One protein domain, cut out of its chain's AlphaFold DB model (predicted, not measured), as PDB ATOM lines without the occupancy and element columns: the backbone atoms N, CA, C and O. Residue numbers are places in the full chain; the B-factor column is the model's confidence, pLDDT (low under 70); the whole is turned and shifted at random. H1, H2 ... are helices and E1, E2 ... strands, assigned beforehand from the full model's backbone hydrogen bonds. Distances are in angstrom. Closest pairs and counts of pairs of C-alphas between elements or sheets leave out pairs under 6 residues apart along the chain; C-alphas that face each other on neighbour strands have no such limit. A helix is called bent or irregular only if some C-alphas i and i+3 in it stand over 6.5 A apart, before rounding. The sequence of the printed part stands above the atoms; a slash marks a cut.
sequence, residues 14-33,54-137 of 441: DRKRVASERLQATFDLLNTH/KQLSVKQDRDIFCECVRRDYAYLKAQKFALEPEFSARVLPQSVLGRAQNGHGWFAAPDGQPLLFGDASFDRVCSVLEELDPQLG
ATOM      1  N   ASP A  14     197.230 158.840 145.726       56.69
ATOM      2  CA  ASP A  14     197.201 158.680 144.266       56.69
ATOM      3  C   ASP A  14     197.453 160.005 143.539       56.69
ATOM      4  O   ASP A  14     198.291 160.063 142.643       56.69
ATOM      5  N   ARG A  15     196.848 161.112 143.995       57.28
ATOM      6  CA  ARG A  15     197.138 162.456 143.459       57.28
ATOM      7  C   ARG A  15     198.604 162.848 143.600       57.28
ATOM      8  O   ARG A  15     199.187 163.380 142.659       57.28
ATOM      9  N   LYS A  16     199.215 162.582 144.761       59.03
ATOM     10  CA  LYS A  16     200.649 162.827 144.974       59.03
ATOM     11  C   LYS A  16     201.510 161.936 144.082       59.03
ATOM     12  O   LYS A  16     202.493 162.429 143.540       59.03
ATOM     13  N   ARG A  17     201.128 160.670 143.884       65.56
ATOM     14  CA  ARG A  17     201.835 159.744 142.993       65.56
ATOM     15  C   ARG A  17     201.785 160.218 141.545       65.56
ATOM     16  O   ARG A  17     202.831 160.313 140.928       65.56
ATOM     17  N   VAL A  18     200.617 160.604 141.033       58.19
ATOM     18  CA  VAL A  18     200.472 161.088 139.649       58.19
ATOM     19  C   VAL A  18     201.177 162.427 139.435       58.19
ATOM     20  O   VAL A  18     201.855 162.605 138.427       58.19
ATOM     21  N   ALA A  19     201.074 163.361 140.382       59.22
ATOM     22  CA  ALA A  19     201.831 164.610 140.317       59.22
ATOM     23  C   ALA A  19     203.347 164.346 140.325       59.22
ATOM     24  O   ALA A  19     204.069 164.963 139.547       59.22
ATOM     25  N   SER A  20     203.812 163.391 141.139       59.28
ATOM     26  CA  SER A  20     205.209 162.947 141.164       59.28
ATOM     27  C   SER A  20     205.621 162.244 139.871       59.28
ATOM     28  O   SER A  20     206.705 162.515 139.385       59.28
ATOM     29  N   GLU A  21     204.776 161.393 139.283       63.59
ATOM     30  CA  GLU A  21     205.009 160.750 137.979       63.59
ATOM     31  C   GLU A  21     205.122 161.807 136.868       63.59
ATOM     32  O   GLU A  21     205.996 161.703 136.017       63.59
ATOM     33  N   ARG A  22     204.289 162.858 136.885       62.94
ATOM     34  CA  ARG A  22     204.332 163.965 135.909       62.94
ATOM     35  C   ARG A  22     205.536 164.877 136.089       62.94
ATOM     36  O   ARG A  22     206.141 165.268 135.096       62.94
ATOM     37  N   LEU A  23     205.873 165.219 137.330       56.50
ATOM     38  CA  LEU A  23     207.104 165.941 137.649       56.50
ATOM     39  C   LEU A  23     208.310 165.117 137.213       56.50
ATOM     40  O   LEU A  23     209.153 165.649 136.506       56.50
ATOM     41  N   GLN A  24     208.335 163.824 137.536       58.75
ATOM     42  CA  GLN A  24     209.391 162.917 137.111       58.75
ATOM     43  C   GLN A  24     209.459 162.836 135.589       58.75
ATOM     44  O   GLN A  24     210.532 163.049 135.071       58.75
ATOM     45  N   ALA A  25     208.350 162.684 134.855       57.78
ATOM     46  CA  ALA A  25     208.371 162.724 133.389       57.78
ATOM     47  C   ALA A  25     208.826 164.066 132.810       57.78
ATOM     48  O   ALA A  25     209.447 164.092 131.757       57.78
ATOM     49  N   THR A  26     208.526 165.178 133.483       57.94
ATOM     50  CA  THR A  26     209.012 166.507 133.089       57.94
ATOM     51  C   THR A  26     210.519 166.622 133.338       57.94
ATOM     52  O   THR A  26     211.240 167.122 132.483       57.94
ATOM     53  N   PHE A  27     211.018 166.106 134.464       52.53
ATOM     54  CA  PHE A  27     212.449 166.009 134.749       52.53
ATOM     55  C   PHE A  27     213.158 165.007 133.835       52.53
ATOM     56  O   PHE A  27     214.268 165.267 133.405       52.53
ATOM     57  N   ASP A  28     212.520 163.897 133.497       58.81
ATOM     58  CA  ASP A  28     212.996 162.851 132.597       58.81
ATOM     59  C   ASP A  28     213.094 163.384 131.159       58.81
ATOM     60  O   ASP A  28     214.100 163.157 130.492       58.81
ATOM     61  N   LEU A  29     212.110 164.186 130.724       55.28
ATOM     62  CA  LEU A  29     212.148 164.990 129.494       55.28
ATOM     63  C   LEU A  29     213.349 165.945 129.467       55.28
ATOM     64  O   LEU A  29     213.961 166.122 128.419       55.28
ATOM     65  N   LEU A  30     213.689 166.550 130.610       49.28
ATOM     66  CA  LEU A  30     214.827 167.467 130.743       49.28
ATOM     67  C   LEU A  30     216.177 166.740 130.884       49.28
ATOM     68  O   LEU A  30     217.197 167.271 130.461       49.28
ATOM     69  N   ASN A  31     216.182 165.528 131.444       47.41
ATOM     70  CA  ASN A  31     217.383 164.759 131.786       47.41
ATOM     71  C   ASN A  31     217.639 163.572 130.842       47.41
ATOM     72  O   ASN A  31     218.499 162.743 131.130       47.41
ATOM     73  N   THR A  32     216.904 163.447 129.730       51.72
ATOM     74  CA  THR A  32     216.987 162.314 128.778       51.72
ATOM     75  C   THR A  32     216.769 160.927 129.410       51.72
ATOM     76  O   THR A  32     217.218 159.911 128.883       51.72
ATOM     77  N   HIS A  33     216.070 160.850 130.547       46.34
ATOM     78  CA  HIS A  33     215.747 159.574 131.187       46.34
ATOM     79  C   HIS A  33     214.439 159.001 130.622       46.34
ATOM     80  O   HIS A  33     213.434 159.690 130.512       46.34
ATOM     81  N   LYS A  54     187.095 161.122 131.799       90.31
ATOM     82  CA  LYS A  54     186.481 162.411 131.505       90.31
ATOM     83  C   LYS A  54     186.412 162.578 129.990       90.31
ATOM     84  O   LYS A  54     187.447 162.722 129.345       90.31
ATOM     85  N   GLN A  55     185.201 162.544 129.444       93.38
ATOM     86  CA  GLN A  55     184.950 162.900 128.048       93.38
ATOM     87  C   GLN A  55     185.048 164.419 127.904       93.38
ATOM     88  O   GLN A  55     184.385 165.149 128.644       93.38
ATOM     89  N   LEU A  56     185.897 164.869 126.992       94.06
ATOM     90  CA  LEU A  56     186.136 166.267 126.650       94.06
ATOM     91  C   LEU A  56     185.911 166.457 125.149       94.06
ATOM     92  O   LEU A  56     185.984 165.495 124.383       94.06
ATOM     93  N   SER A  57     185.664 167.697 124.731       94.75
ATOM     94  CA  SER A  57     185.592 168.046 123.308       94.75
ATOM     95  C   SER A  57     186.777 168.915 122.930       94.75
ATOM     96  O   SER A  57     187.083 169.885 123.622       94.75
ATOM     97  N   VAL A  58     187.398 168.643 121.782       94.12
ATOM     98  CA  VAL A  58     188.468 169.494 121.234       94.12
ATOM     99  C   VAL A  58     188.006 170.947 121.092       94.12
ATOM    100  O   VAL A  58     188.789 171.871 121.311       94.12
ATOM    101  N   LYS A  59     186.732 171.173 120.744       92.94
ATOM    102  CA  LYS A  59     186.179 172.522 120.556       92.94
ATOM    103  C   LYS A  59     185.991 173.269 121.877       92.94
ATOM    104  O   LYS A  59     186.257 174.466 121.928       92.94
ATOM    105  N   GLN A  60     185.495 172.592 122.912       95.12
ATOM    106  CA  GLN A  60     185.170 173.217 124.203       95.12
ATOM    107  C   GLN A  60     186.396 173.320 125.116       95.12
ATOM    108  O   GLN A  60     186.570 174.320 125.804       95.12
ATOM    109  N   ASP A  61     187.275 172.320 125.071       96.19
ATOM    110  CA  ASP A  61     188.449 172.179 125.930       96.19
ATOM    111  C   ASP A  61     189.755 172.403 125.140       96.19
ATOM    112  O   ASP A  61     190.764 171.726 125.366       96.19
ATOM    113  N   ARG A  62     189.737 173.352 124.190       96.12
ATOM    114  CA  ARG A  62     190.818 173.583 123.213       96.12
ATOM    115  C   ARG A  62     192.191 173.735 123.860       96.12
ATOM    116  O   ARG A  62     193.140 173.103 123.406       96.12
ATOM    117  N   ASP A  63     192.309 174.551 124.902       95.62
ATOM    118  CA  ASP A  63     193.609 174.837 125.521       95.62
ATOM    119  C   ASP A  63     194.195 173.592 126.198       95.62
ATOM    120  O   ASP A  63     195.391 173.318 126.080       95.62
ATOM    121  N   ILE A  64     193.338 172.785 126.836       95.00
ATOM    122  CA  ILE A  64     193.732 171.507 127.439       95.00
ATOM    123  C   ILE A  64     194.198 170.543 126.346       95.00
ATOM    124  O   ILE A  64     195.259 169.932 126.484       95.00
ATOM    125  N   PHE A  65     193.426 170.420 125.262       97.00
ATOM    126  CA  PHE A  65     193.782 169.582 124.118       97.00
ATOM    127  C   PHE A  65     195.139 169.976 123.524       97.00
ATOM    128  O   PHE A  65     196.015 169.120 123.391       97.00
ATOM    129  N   CYS A  66     195.340 171.264 123.224       97.50
ATOM    130  CA  CYS A  66     196.580 171.762 122.629       97.50
ATOM    131  C   CYS A  66     197.782 171.468 123.532       97.50
ATOM    132  O   CYS A  66     198.804 170.972 123.063       97.50
ATOM    133  N   GLU A  67     197.652 171.706 124.837       95.56
ATOM    134  CA  GLU A  67     198.730 171.430 125.785       95.56
ATOM    135  C   GLU A  67     199.057 169.933 125.883       95.56
ATOM    136  O   GLU A  67     200.229 169.552 125.916       95.56
ATOM    137  N   CYS A  68     198.039 169.067 125.876       95.38
ATOM    138  CA  CYS A  68     198.245 167.619 125.881       95.38
ATOM    139  C   CYS A  68     198.958 167.154 124.607       95.38
ATOM    140  O   CYS A  68     199.912 166.387 124.706       95.38
ATOM    141  N   VAL A  69     198.551 167.655 123.436       97.56
ATOM    142  CA  VAL A  69     199.189 167.345 122.148       97.56
ATOM    143  C   VAL A  69     200.668 167.733 122.154       97.56
ATOM    144  O   VAL A  69     201.512 166.893 121.844       97.56
ATOM    145  N   ARG A  70     201.004 168.971 122.550       96.62
ATOM    146  CA  ARG A  70     202.398 169.451 122.551       96.62
ATOM    147  C   ARG A  70     203.280 168.631 123.492       96.62
ATOM    148  O   ARG A  70     204.368 168.210 123.101       96.62
ATOM    149  N   ARG A  71     202.807 168.360 124.714       93.56
ATOM    150  CA  ARG A  71     203.561 167.561 125.696       93.56
ATOM    151  C   ARG A  71     203.718 166.109 125.273       93.56
ATOM    152  O   ARG A  71     204.801 165.548 125.435       93.56
ATOM    153  N   ASP A  72     202.666 165.503 124.726       94.12
ATOM    154  CA  ASP A  72     202.725 164.114 124.273       94.12
ATOM    155  C   ASP A  72     203.663 163.941 123.087       94.12
ATOM    156  O   ASP A  72     204.493 163.033 123.087       94.12
ATOM    157  N   TYR A  73     203.603 164.863 122.129       95.62
ATOM    158  CA  TYR A  73     204.524 164.882 121.005       95.62
ATOM    159  C   TYR A  73     205.977 165.071 121.456       95.62
ATOM    160  O   TYR A  73     206.846 164.314 121.026       95.62
ATOM    161  N   ALA A  74     206.248 166.011 122.369       92.94
ATOM    162  CA  ALA A  74     207.588 166.217 122.921       92.94
ATOM    163  C   ALA A  74     208.117 164.963 123.639       92.94
ATOM    164  O   ALA A  74     209.253 164.551 123.409       92.94
ATOM    165  N   TYR A  75     207.277 164.311 124.450       91.06
ATOM    166  CA  TYR A  75     207.615 163.043 125.100       91.06
ATOM    167  C   TYR A  75     207.932 161.936 124.093       91.06
ATOM    168  O   TYR A  75     208.896 161.196 124.279       91.06
ATOM    169  N   LEU A  76     207.132 161.812 123.031       91.75
ATOM    170  CA  LEU A  76     207.362 160.817 121.990       91.75
ATOM    171  C   LEU A  76     208.649 161.108 121.212       91.75
ATOM    172  O   LEU A  76     209.412 160.183 120.969       91.75
ATOM    173  N   LYS A  77     208.921 162.374 120.876       92.44
ATOM    174  CA  LYS A  77     210.134 162.802 120.161       92.44
ATOM    175  C   LYS A  77     211.413 162.565 120.971       92.44
ATOM    176  O   LYS A  77     212.462 162.332 120.384       92.44
ATOM    177  N   ALA A  78     211.322 162.593 122.301       90.38
ATOM    178  CA  ALA A  78     212.435 162.277 123.195       90.38
ATOM    179  C   ALA A  78     212.762 160.770 123.270       90.38
ATOM    180  O   ALA A  78     213.791 160.396 123.827       90.38
ATOM    181  N   GLN A  79     211.904 159.892 122.736       89.62
ATOM    182  CA  GLN A  79     212.189 158.457 122.688       89.62
ATOM    183  C   GLN A  79     213.225 158.131 121.610       89.62
ATOM    184  O   GLN A  79     213.342 158.812 120.591       89.62
ATOM    185  N   LYS A  80     213.960 157.039 121.819       93.50
ATOM    186  CA  LYS A  80     214.971 156.568 120.874       93.50
ATOM    187  C   LYS A  80     214.330 155.637 119.842       93.50
ATOM    188  O   LYS A  80     213.726 154.622 120.196       93.50
ATOM    189  N   PHE A  81     214.498 155.960 118.562       95.44
ATOM    190  CA  PHE A  81     214.002 155.166 117.435       95.44
ATOM    191  C   PHE A  81     215.123 154.841 116.455       95.44
ATOM    192  O   PHE A  81     216.057 155.618 116.278       95.44
ATOM    193  N   ALA A  82     214.996 153.711 115.769       96.88
ATOM    194  CA  ALA A  82     215.841 153.325 114.647       96.88
ATOM    195  C   ALA A  82     215.361 153.974 113.338       96.88
ATOM    196  O   ALA A  82     215.348 153.337 112.289       96.88
ATOM    197  N   LEU A  83     214.949 155.238 113.429       95.75
ATOM    198  CA  LEU A  83     214.496 156.064 112.319       95.75
ATOM    199  C   LEU A  83     215.340 157.332 112.246       95.75
ATOM    200  O   LEU A  83     215.818 157.835 113.267       95.75
ATOM    201  N   GLU A  84     215.464 157.882 111.049       95.38
ATOM    202  CA  GLU A  84     215.979 159.227 110.850       95.38
ATOM    203  C   GLU A  84     215.056 160.259 111.538       95.38
ATOM    204  O   GLU A  84     213.831 160.073 111.579       95.38
ATOM    205  N   PRO A  85     215.603 161.356 112.106       92.44
ATOM    206  CA  PRO A  85     214.824 162.291 112.924       92.44
ATOM    207  C   PRO A  85     213.591 162.878 112.224       92.44
ATOM    208  O   PRO A  85     212.537 163.019 112.845       92.44
ATOM    209  N   GLU A  86     213.707 163.185 110.932       92.00
ATOM    210  CA  GLU A  86     212.615 163.724 110.115       92.00
ATOM    211  C   GLU A  86     211.474 162.708 109.932       92.00
ATOM    212  O   GLU A  86     210.298 163.055 110.068       92.00
ATOM    213  N   PHE A  87     211.812 161.433 109.709       93.44
ATOM    214  CA  PHE A  87     210.833 160.351 109.591       93.44
ATOM    215  C   PHE A  87     210.094 160.134 110.908       93.44
ATOM    216  O   PHE A  87     208.864 160.065 110.930       93.44
ATOM    217  N   SER A  88     210.832 160.104 112.023       91.69
ATOM    218  CA  SER A  88     210.223 160.011 113.350       91.69
ATOM    219  C   SER A  88     209.224 161.153 113.569       91.69
ATOM    220  O   SER A  88     208.059 160.904 113.886       91.69
ATOM    221  N   ALA A  89     209.617 162.398 113.282       93.06
ATOM    222  CA  ALA A  89     208.773 163.573 113.495       93.06
ATOM    223  C   ALA A  89     207.399 163.493 112.800       93.06
ATOM    224  O   ALA A  89     206.407 163.922 113.395       93.06
ATOM    225  N   ARG A  90     207.320 162.911 111.592       94.25
ATOM    226  CA  ARG A  90     206.088 162.819 110.779       94.25
ATOM    227  C   ARG A  90     205.245 161.559 111.024       94.25
ATOM    228  O   ARG A  90     204.057 161.526 110.685       94.25
ATOM    229  N   VAL A  91     205.803 160.530 111.663       92.00
ATOM    230  CA  VAL A  91     205.052 159.321 112.067       92.00
ATOM    231  C   VAL A  91     204.336 159.519 113.409       92.00
ATOM    232  O   VAL A  91     203.233 159.007 113.620       92.00
ATOM    233  N   LEU A  92     204.921 160.303 114.318       94.62
ATOM    234  CA  LEU A  92     204.411 160.497 115.679       94.62
ATOM    235  C   LEU A  92     203.012 161.145 115.819       94.62
ATOM    236  O   LEU A  92     202.321 160.753 116.766       94.62
ATOM    237  N   PRO A  93     202.524 162.051 114.940       96.38
ATOM    238  CA  PRO A  93     201.202 162.672 115.099       96.38
ATOM    239  C   PRO A  93     200.052 161.661 115.214       96.38
ATOM    240  O   PRO A  93     199.136 161.830 116.017       96.38
ATOM    241  N   GLN A  94     200.135 160.541 114.495       94.56
ATOM    242  CA  GLN A  94     199.157 159.455 114.595       94.56
ATOM    243  C   GLN A  94     199.167 158.769 115.967       94.56
ATOM    244  O   GLN A  94     198.118 158.367 116.470       94.56
ATOM    245  N   SER A  95     200.340 158.640 116.595       93.44
ATOM    246  CA  SER A  95     200.420 158.110 117.958       93.44
ATOM    247  C   SER A  95     199.751 159.059 118.947       93.44
ATOM    248  O   SER A  95     198.986 158.587 119.786       93.44
ATOM    249  N   VAL A  96     199.972 160.373 118.806       95.50
ATOM    250  CA  VAL A  96     199.314 161.410 119.622       95.50
ATOM    251  C   VAL A  96     197.794 161.362 119.450       95.50
ATOM    252  O   VAL A  96     197.073 161.377 120.445       95.50
ATOM    253  N   LEU A  97     197.294 161.220 118.216       95.38
ATOM    254  CA  LEU A  97     195.862 161.046 117.949       95.38
ATOM    255  C   LEU A  97     195.289 159.830 118.688       95.38
ATOM    256  O   LEU A  97     194.299 159.956 119.410       95.38
ATOM    257  N   GLY A  98     195.944 158.670 118.565       91.81
ATOM    258  CA  GLY A  98     195.535 157.463 119.283       91.81
ATOM    259  C   GLY A  98     195.488 157.682 120.799       91.81
ATOM    260  O   GLY A  98     194.542 157.232 121.451       91.81
ATOM    261  N   ARG A  99     196.455 158.440 121.345       91.69
ATOM    262  CA  ARG A  99     196.508 158.837 122.763       91.69
ATOM    263  C   ARG A  99     195.358 159.735 123.185       91.69
ATOM    264  O   ARG A  99     194.789 159.502 124.252       91.69
ATOM    265  N   ALA A 100     195.002 160.706 122.351       94.44
ATOM    266  CA  ALA A 100     193.902 161.628 122.598       94.44
ATOM    267  C   ALA A 100     192.552 160.903 122.660       94.44
ATOM    268  O   ALA A 100     191.787 161.074 123.611       94.44
ATOM    269  N   GLN A 101     192.289 160.035 121.681       91.69
ATOM    270  CA  GLN A 101     191.017 159.316 121.562       91.69
ATOM    271  C   GLN A 101     190.835 158.255 122.657       91.69
ATOM    272  O   GLN A 101     189.713 157.957 123.061       91.69
ATOM    273  N   ASN A 102     191.932 157.689 123.172       86.69
ATOM    274  CA  ASN A 102     191.895 156.626 124.179       86.69
ATOM    275  C   ASN A 102     192.230 157.092 125.610       86.69
ATOM    276  O   ASN A 102     192.166 156.266 126.527       86.69
ATOM    277  N   GLY A 103     192.603 158.362 125.803       86.56
ATOM    278  CA  GLY A 103     192.981 158.959 127.089       86.56
ATOM    279  C   GLY A 103     194.200 158.311 127.743       86.56
ATOM    280  O   GLY A 103     194.109 157.734 128.827       86.56
ATOM    281  N   HIS A 104     195.353 158.373 127.079       83.19
ATOM    282  CA  HIS A 104     196.627 157.894 127.629       83.19
ATOM    283  C   HIS A 104     197.793 158.838 127.315       83.19
ATOM    284  O   HIS A 104     197.608 159.876 126.684       83.19
ATOM    285  N   GLY A 105     199.006 158.511 127.772       85.81
ATOM    286  CA  GLY A 105     200.135 159.439 127.689       85.81
ATOM    287  C   GLY A 105     199.848 160.712 128.481       85.81
ATOM    288  O   GLY A 105     199.442 160.648 129.644       85.81
ATOM    289  N   TRP A 106     200.018 161.871 127.846       88.25
ATOM    290  CA  TRP A 106     199.723 163.159 128.485       88.25
ATOM    291  C   TRP A 106     198.238 163.522 128.561       88.25
ATOM    292  O   TRP A 106     197.895 164.452 129.297       88.25
ATOM    293  N   PHE A 107     197.354 162.754 127.918       90.69
ATOM    294  CA  PHE A 107     195.896 162.905 127.990       90.69
ATOM    295  C   PHE A 107     195.325 162.309 129.288       90.69
ATOM    296  O   PHE A 107     194.480 161.412 129.295       90.69
ATOM    297  N   ALA A 108     195.819 162.813 130.417       85.88
ATOM    298  CA  ALA A 108     195.363 162.481 131.758       85.88
ATOM    299  C   ALA A 108     195.291 163.749 132.621       85.88
ATOM    300  O   ALA A 108     196.097 164.672 132.485       85.88
ATOM    301  N   ALA A 109     194.333 163.818 133.535       82.44
ATOM    302  CA  ALA A 109     194.237 164.885 134.517       82.44
ATOM    303  C   ALA A 109     195.374 164.781 135.559       82.44
ATOM    304  O   ALA A 109     196.025 163.740 135.673       82.44
ATOM    305  N   PRO A 110     195.646 165.840 136.348       77.44
ATOM    306  CA  PRO A 110     196.671 165.807 137.399       77.44
ATOM    307  C   PRO A 110     196.470 164.725 138.464       77.44
ATOM    308  O   PRO A 110     197.440 164.288 139.072       77.44
ATOM    309  N   ASP A 111     195.232 164.290 138.689       74.69
ATOM    310  CA  ASP A 111     194.903 163.178 139.581       74.69
ATOM    311  C   ASP A 111     194.942 161.810 138.890       74.69
ATOM    312  O   ASP A 111     194.727 160.787 139.535       74.69
ATOM    313  N   GLY A 112     195.259 161.786 137.596       76.88
ATOM    314  CA  GLY A 112     195.446 160.569 136.835       76.88
ATOM    315  C   GLY A 112     194.230 160.066 136.085       76.88
ATOM    316  O   GLY A 112     194.338 159.023 135.435       76.88
ATOM    317  N   GLN A 113     193.102 160.773 136.171       83.88
ATOM    318  CA  GLN A 113     191.898 160.447 135.418       83.88
ATOM    319  C   GLN A 113     192.170 160.579 133.907       83.88
ATOM    320  O   GLN A 113     192.635 161.635 133.476       83.88
ATOM    321  N   PRO A 114     191.885 159.558 133.081       88.44
ATOM    322  CA  PRO A 114     192.007 159.663 131.627       88.44
ATOM    323  C   PRO A 114     191.143 160.796 131.056       88.44
ATOM    324  O   PRO A 114     189.976 160.934 131.437       88.44
ATOM    325  N   LEU A 115     191.707 161.576 130.133       92.12
ATOM    326  CA  LEU A 115     191.007 162.614 129.372       92.12
ATOM    327  C   LEU A 115     190.786 162.108 127.947       92.12
ATOM    328  O   LEU A 115     191.750 161.939 127.207       92.12
ATOM    329  N   LEU A 116     189.540 161.833 127.576       93.81
ATOM    330  CA  LEU A 116     189.203 161.304 126.257       93.81
ATOM    331  C   LEU A 116     188.674 162.425 125.372       93.81
ATOM    332  O   LEU A 116     187.677 163.056 125.709       93.81
ATOM    333  N   PHE A 117     189.327 162.623 124.232       94.44
ATOM    334  CA  PHE A 117     188.880 163.516 123.169       94.44
ATOM    335  C   PHE A 117     188.372 162.665 122.007       94.44
ATOM    336  O   PHE A 117     189.102 162.391 121.053       94.44
ATOM    337  N   GLY A 118     187.134 162.178 122.122       88.25
ATOM    338  CA  GLY A 118     186.526 161.310 121.106       88.25
ATOM    339  C   GLY A 118     186.341 161.997 119.748       88.25
ATOM    340  O   GLY A 118     186.335 161.323 118.725       88.25
ATOM    341  N   ASP A 119     186.248 163.330 119.739       90.12
ATOM    342  CA  ASP A 119     186.157 164.183 118.548       90.12
ATOM    343  C   ASP A 119     187.529 164.635 118.006       90.12
ATOM    344  O   ASP A 119     187.595 165.454 117.087       90.12
ATOM    345  N   ALA A 120     188.643 164.129 118.551       94.25
ATOM    346  CA  ALA A 120     189.969 164.415 118.013       94.25
ATOM    347  C   ALA A 120     190.159 163.786 116.625       94.25
ATOM    348  O   ALA A 120     189.855 162.611 116.412       94.25
ATOM    349  N   SER A 121     190.739 164.562 115.705       93.81
ATOM    350  CA  SER A 121     191.113 164.126 114.357       93.81
ATOM    351  C   SER A 121     192.602 164.343 114.087       93.81
ATOM    352  O   SER A 121     193.269 165.127 114.770       93.81
ATOM    353  N   PHE A 122     193.127 163.657 113.069       95.38
ATOM    354  CA  PHE A 122     194.519 163.806 112.642       95.38
ATOM    355  C   PHE A 122     194.855 165.255 112.281       95.38
ATOM    356  O   PHE A 122     195.863 165.788 112.742       95.38
ATOM    357  N   ASP A 123     193.964 165.923 111.546       95.75
ATOM    358  CA  ASP A 123     194.171 167.304 111.109       95.75
ATOM    359  C   ASP A 123     194.198 168.271 112.301       95.75
ATOM    360  O   ASP A 123     194.994 169.208 112.319       95.75
ATOM    361  N   ARG A 124     193.389 168.020 113.344       96.69
ATOM    362  CA  ARG A 124     193.404 168.814 114.586       96.69
ATOM    363  C   ARG A 124     194.698 168.639 115.367       96.69
ATOM    364  O   ARG A 124     195.222 169.627 115.868       96.69
ATOM    365  N   VAL A 125     195.217 167.413 115.461       98.19
ATOM    366  CA  VAL A 125     196.527 167.160 116.077       98.19
ATOM    367  C   VAL A 125     197.622 167.876 115.287       98.19
ATOM    368  O   VAL A 125     198.392 168.631 115.872       98.19
ATOM    369  N   CYS A 126     197.658 167.703 113.964       98.12
ATOM    370  CA  CYS A 126     198.661 168.330 113.105       98.12
ATOM    371  C   CYS A 126     198.592 169.861 113.146       98.12
ATOM    372  O   CYS A 126     199.632 170.492 113.238       98.12
ATOM    373  N   SER A 127     197.397 170.460 113.187       97.62
ATOM    374  CA  SER A 127     197.239 171.922 113.300       97.62
ATOM    375  C   SER A 127     197.898 172.487 114.565       97.62
ATOM    376  O   SER A 127     198.454 173.576 114.537       97.62
ATOM    377  N   VAL A 128     197.855 171.756 115.685       98.12
ATOM    378  CA  VAL A 128     198.545 172.170 116.923       98.12
ATOM    379  C   VAL A 128     200.061 172.015 116.789       98.12
ATOM    380  O   VAL A 128     200.813 172.825 117.326       98.12
ATOM    381  N   LEU A 129     200.520 170.963 116.109       98.12
ATOM    382  CA  LEU A 129     201.947 170.694 115.914       98.12
ATOM    383  C   LEU A 129     202.586 171.619 114.870       98.12
ATOM    384  O   LEU A 129     203.764 171.934 114.999       98.12
ATOM    385  N   GLU A 130     201.815 172.097 113.896       97.88
ATOM    386  CA  GLU A 130     202.232 173.073 112.884       97.88
ATOM    387  C   GLU A 130     202.685 174.401 113.509       97.88
ATOM    388  O   GLU A 130     203.608 175.039 113.010       97.88
ATOM    389  N   GLU A 131     202.112 174.779 114.658       95.94
ATOM    390  CA  GLU A 131     202.562 175.940 115.443       95.94
ATOM    391  C   GLU A 131     203.985 175.763 116.013       95.94
ATOM    392  O   GLU A 131     204.648 176.752 116.326       95.94
ATOM    393  N   LEU A 132     204.450 174.517 116.185       93.44
ATOM    394  CA  LEU A 132     205.801 174.193 116.660       93.44
ATOM    395  C   LEU A 132     206.786 173.992 115.505       93.44
ATOM    396  O   LEU A 132     207.952 174.364 115.621       93.44
ATOM    397  N   ASP A 133     206.329 173.363 114.427       95.25
ATOM    398  CA  ASP A 133     207.108 173.081 113.226       95.25
ATOM    399  C   ASP A 133     206.175 173.094 112.003       95.25
ATOM    400  O   ASP A 133     205.353 172.180 111.863       95.25
ATOM    401  N   PRO A 134     206.312 174.071 111.083       96.31
ATOM    402  CA  PRO A 134     205.476 174.163 109.888       96.31
ATOM    403  C   PRO A 134     205.467 172.894 109.023       96.31
ATOM    404  O   PRO A 134     204.497 172.641 108.316       96.31
ATOM    405  N   GLN A 135     206.506 172.051 109.090       95.88
ATOM    406  CA  GLN A 135     206.577 170.786 108.345       95.88
ATOM    407  C   GLN A 135     205.620 169.702 108.870       95.88
ATOM    408  O   GLN A 135     205.484 168.646 108.245       95.88
ATOM    409  N   LEU A 136     204.964 169.945 110.010       97.25
ATOM    410  CA  LEU A 136     203.972 169.058 110.618       97.25
ATOM    411  C   LEU A 136     202.526 169.430 110.262       97.25
ATOM    412  O   LEU A 136     201.597 168.805 110.778       97.25
ATOM    413  N   GLY A 137     202.323 170.396 109.359       97.69
ATOM    414  CA  GLY A 137     201.010 170.692 108.789       97.69
ATOM    415  C   GLY A 137     200.382 169.454 108.137       97.69
ATOM    416  O   GLY A 137     201.052 168.676 107.454       97.69
TER     417      GLY A 137
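This is residues 14 to 33 and 54 to 137 of the 441 residues of an uncharacterized protein of Desulfarculaceae bacterium (UniProt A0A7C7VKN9). Three crossed helices, H2, H3 and H4, pack together with their centres in a triangle, and a tiny sheet of two strands, E1 and E2, sits by the first residues of H2 and the last ones of H3. A long helix, H1, lies off to one side, near H2. The printed part has 104 residues, with elements in the order H1, E1, H2, H3, E2, H4; the parallel sheet has the order E1, E2, and the class is mostly helix. The whole is compact, with a radius of gyration of the C-alphas of 13.6 A and spans of 38 by 34 by 19 A.

H1, residues 14 to 31, begins at C-alpha 14 (197.201, 158.680, 144.266) and is 24.5 A long. E1 is residues 54 to 56. H2, residues 62 to 77, is 22.3 A long. H3, residues 85 to 102, is 26.2 A long, with a kink of 30 degrees near residue 92; it is only just irregular, C-alphas 90 and 93 being 6.52 A apart. E2 is residues 115 to 117. H4, residues 122 to 130, is 12.1 A long and ends at C-alpha 130 (202.232, 173.073, 112.884).

H1 is close to H2 but not clearly touching, the closest C-alphas, of Leu 29 and Tyr 75, being 6.6 A apart. E1 and E2 are parallel, with N 56 and O 116 within hydrogen-bond range at 2.8 A. E1, H2, H3 and E2 form a strand-helix-strand unit, parallel neighbour strands with helices between, whose crossover is right-handed. H2 and H3 touch at a steep tilt of 46 degrees, opposite ways, closest at the C-alphas of Asp 72 and Val 96, 6.4 A. H4 touches residues 66 to 70 of H2, about perpendicular at 77 degrees, closest at the C-alphas of Cys 66 and Val 128, 6.0 A. H4 also touches residues 93 to 97 of H3, closest at the C-alphas of Leu 97 and Phe 122, 6.1 A. H1 is apart from H3 and H4. Every O i to N i+4 pair is within hydrogen-bond range in H1, H2 and H4, and 11 of 14 are in H3.

The farthest C-alphas, of Asp 14 and Gln 135, are 39.0 A apart. Residues 34 to 53 are not printed, and C-alphas 33 and 54 are 29.4 A apart across the cut. The link from H3 to E2, residues 103 to 114, is long. The pLDDT is under 70 in residues 14 to 33.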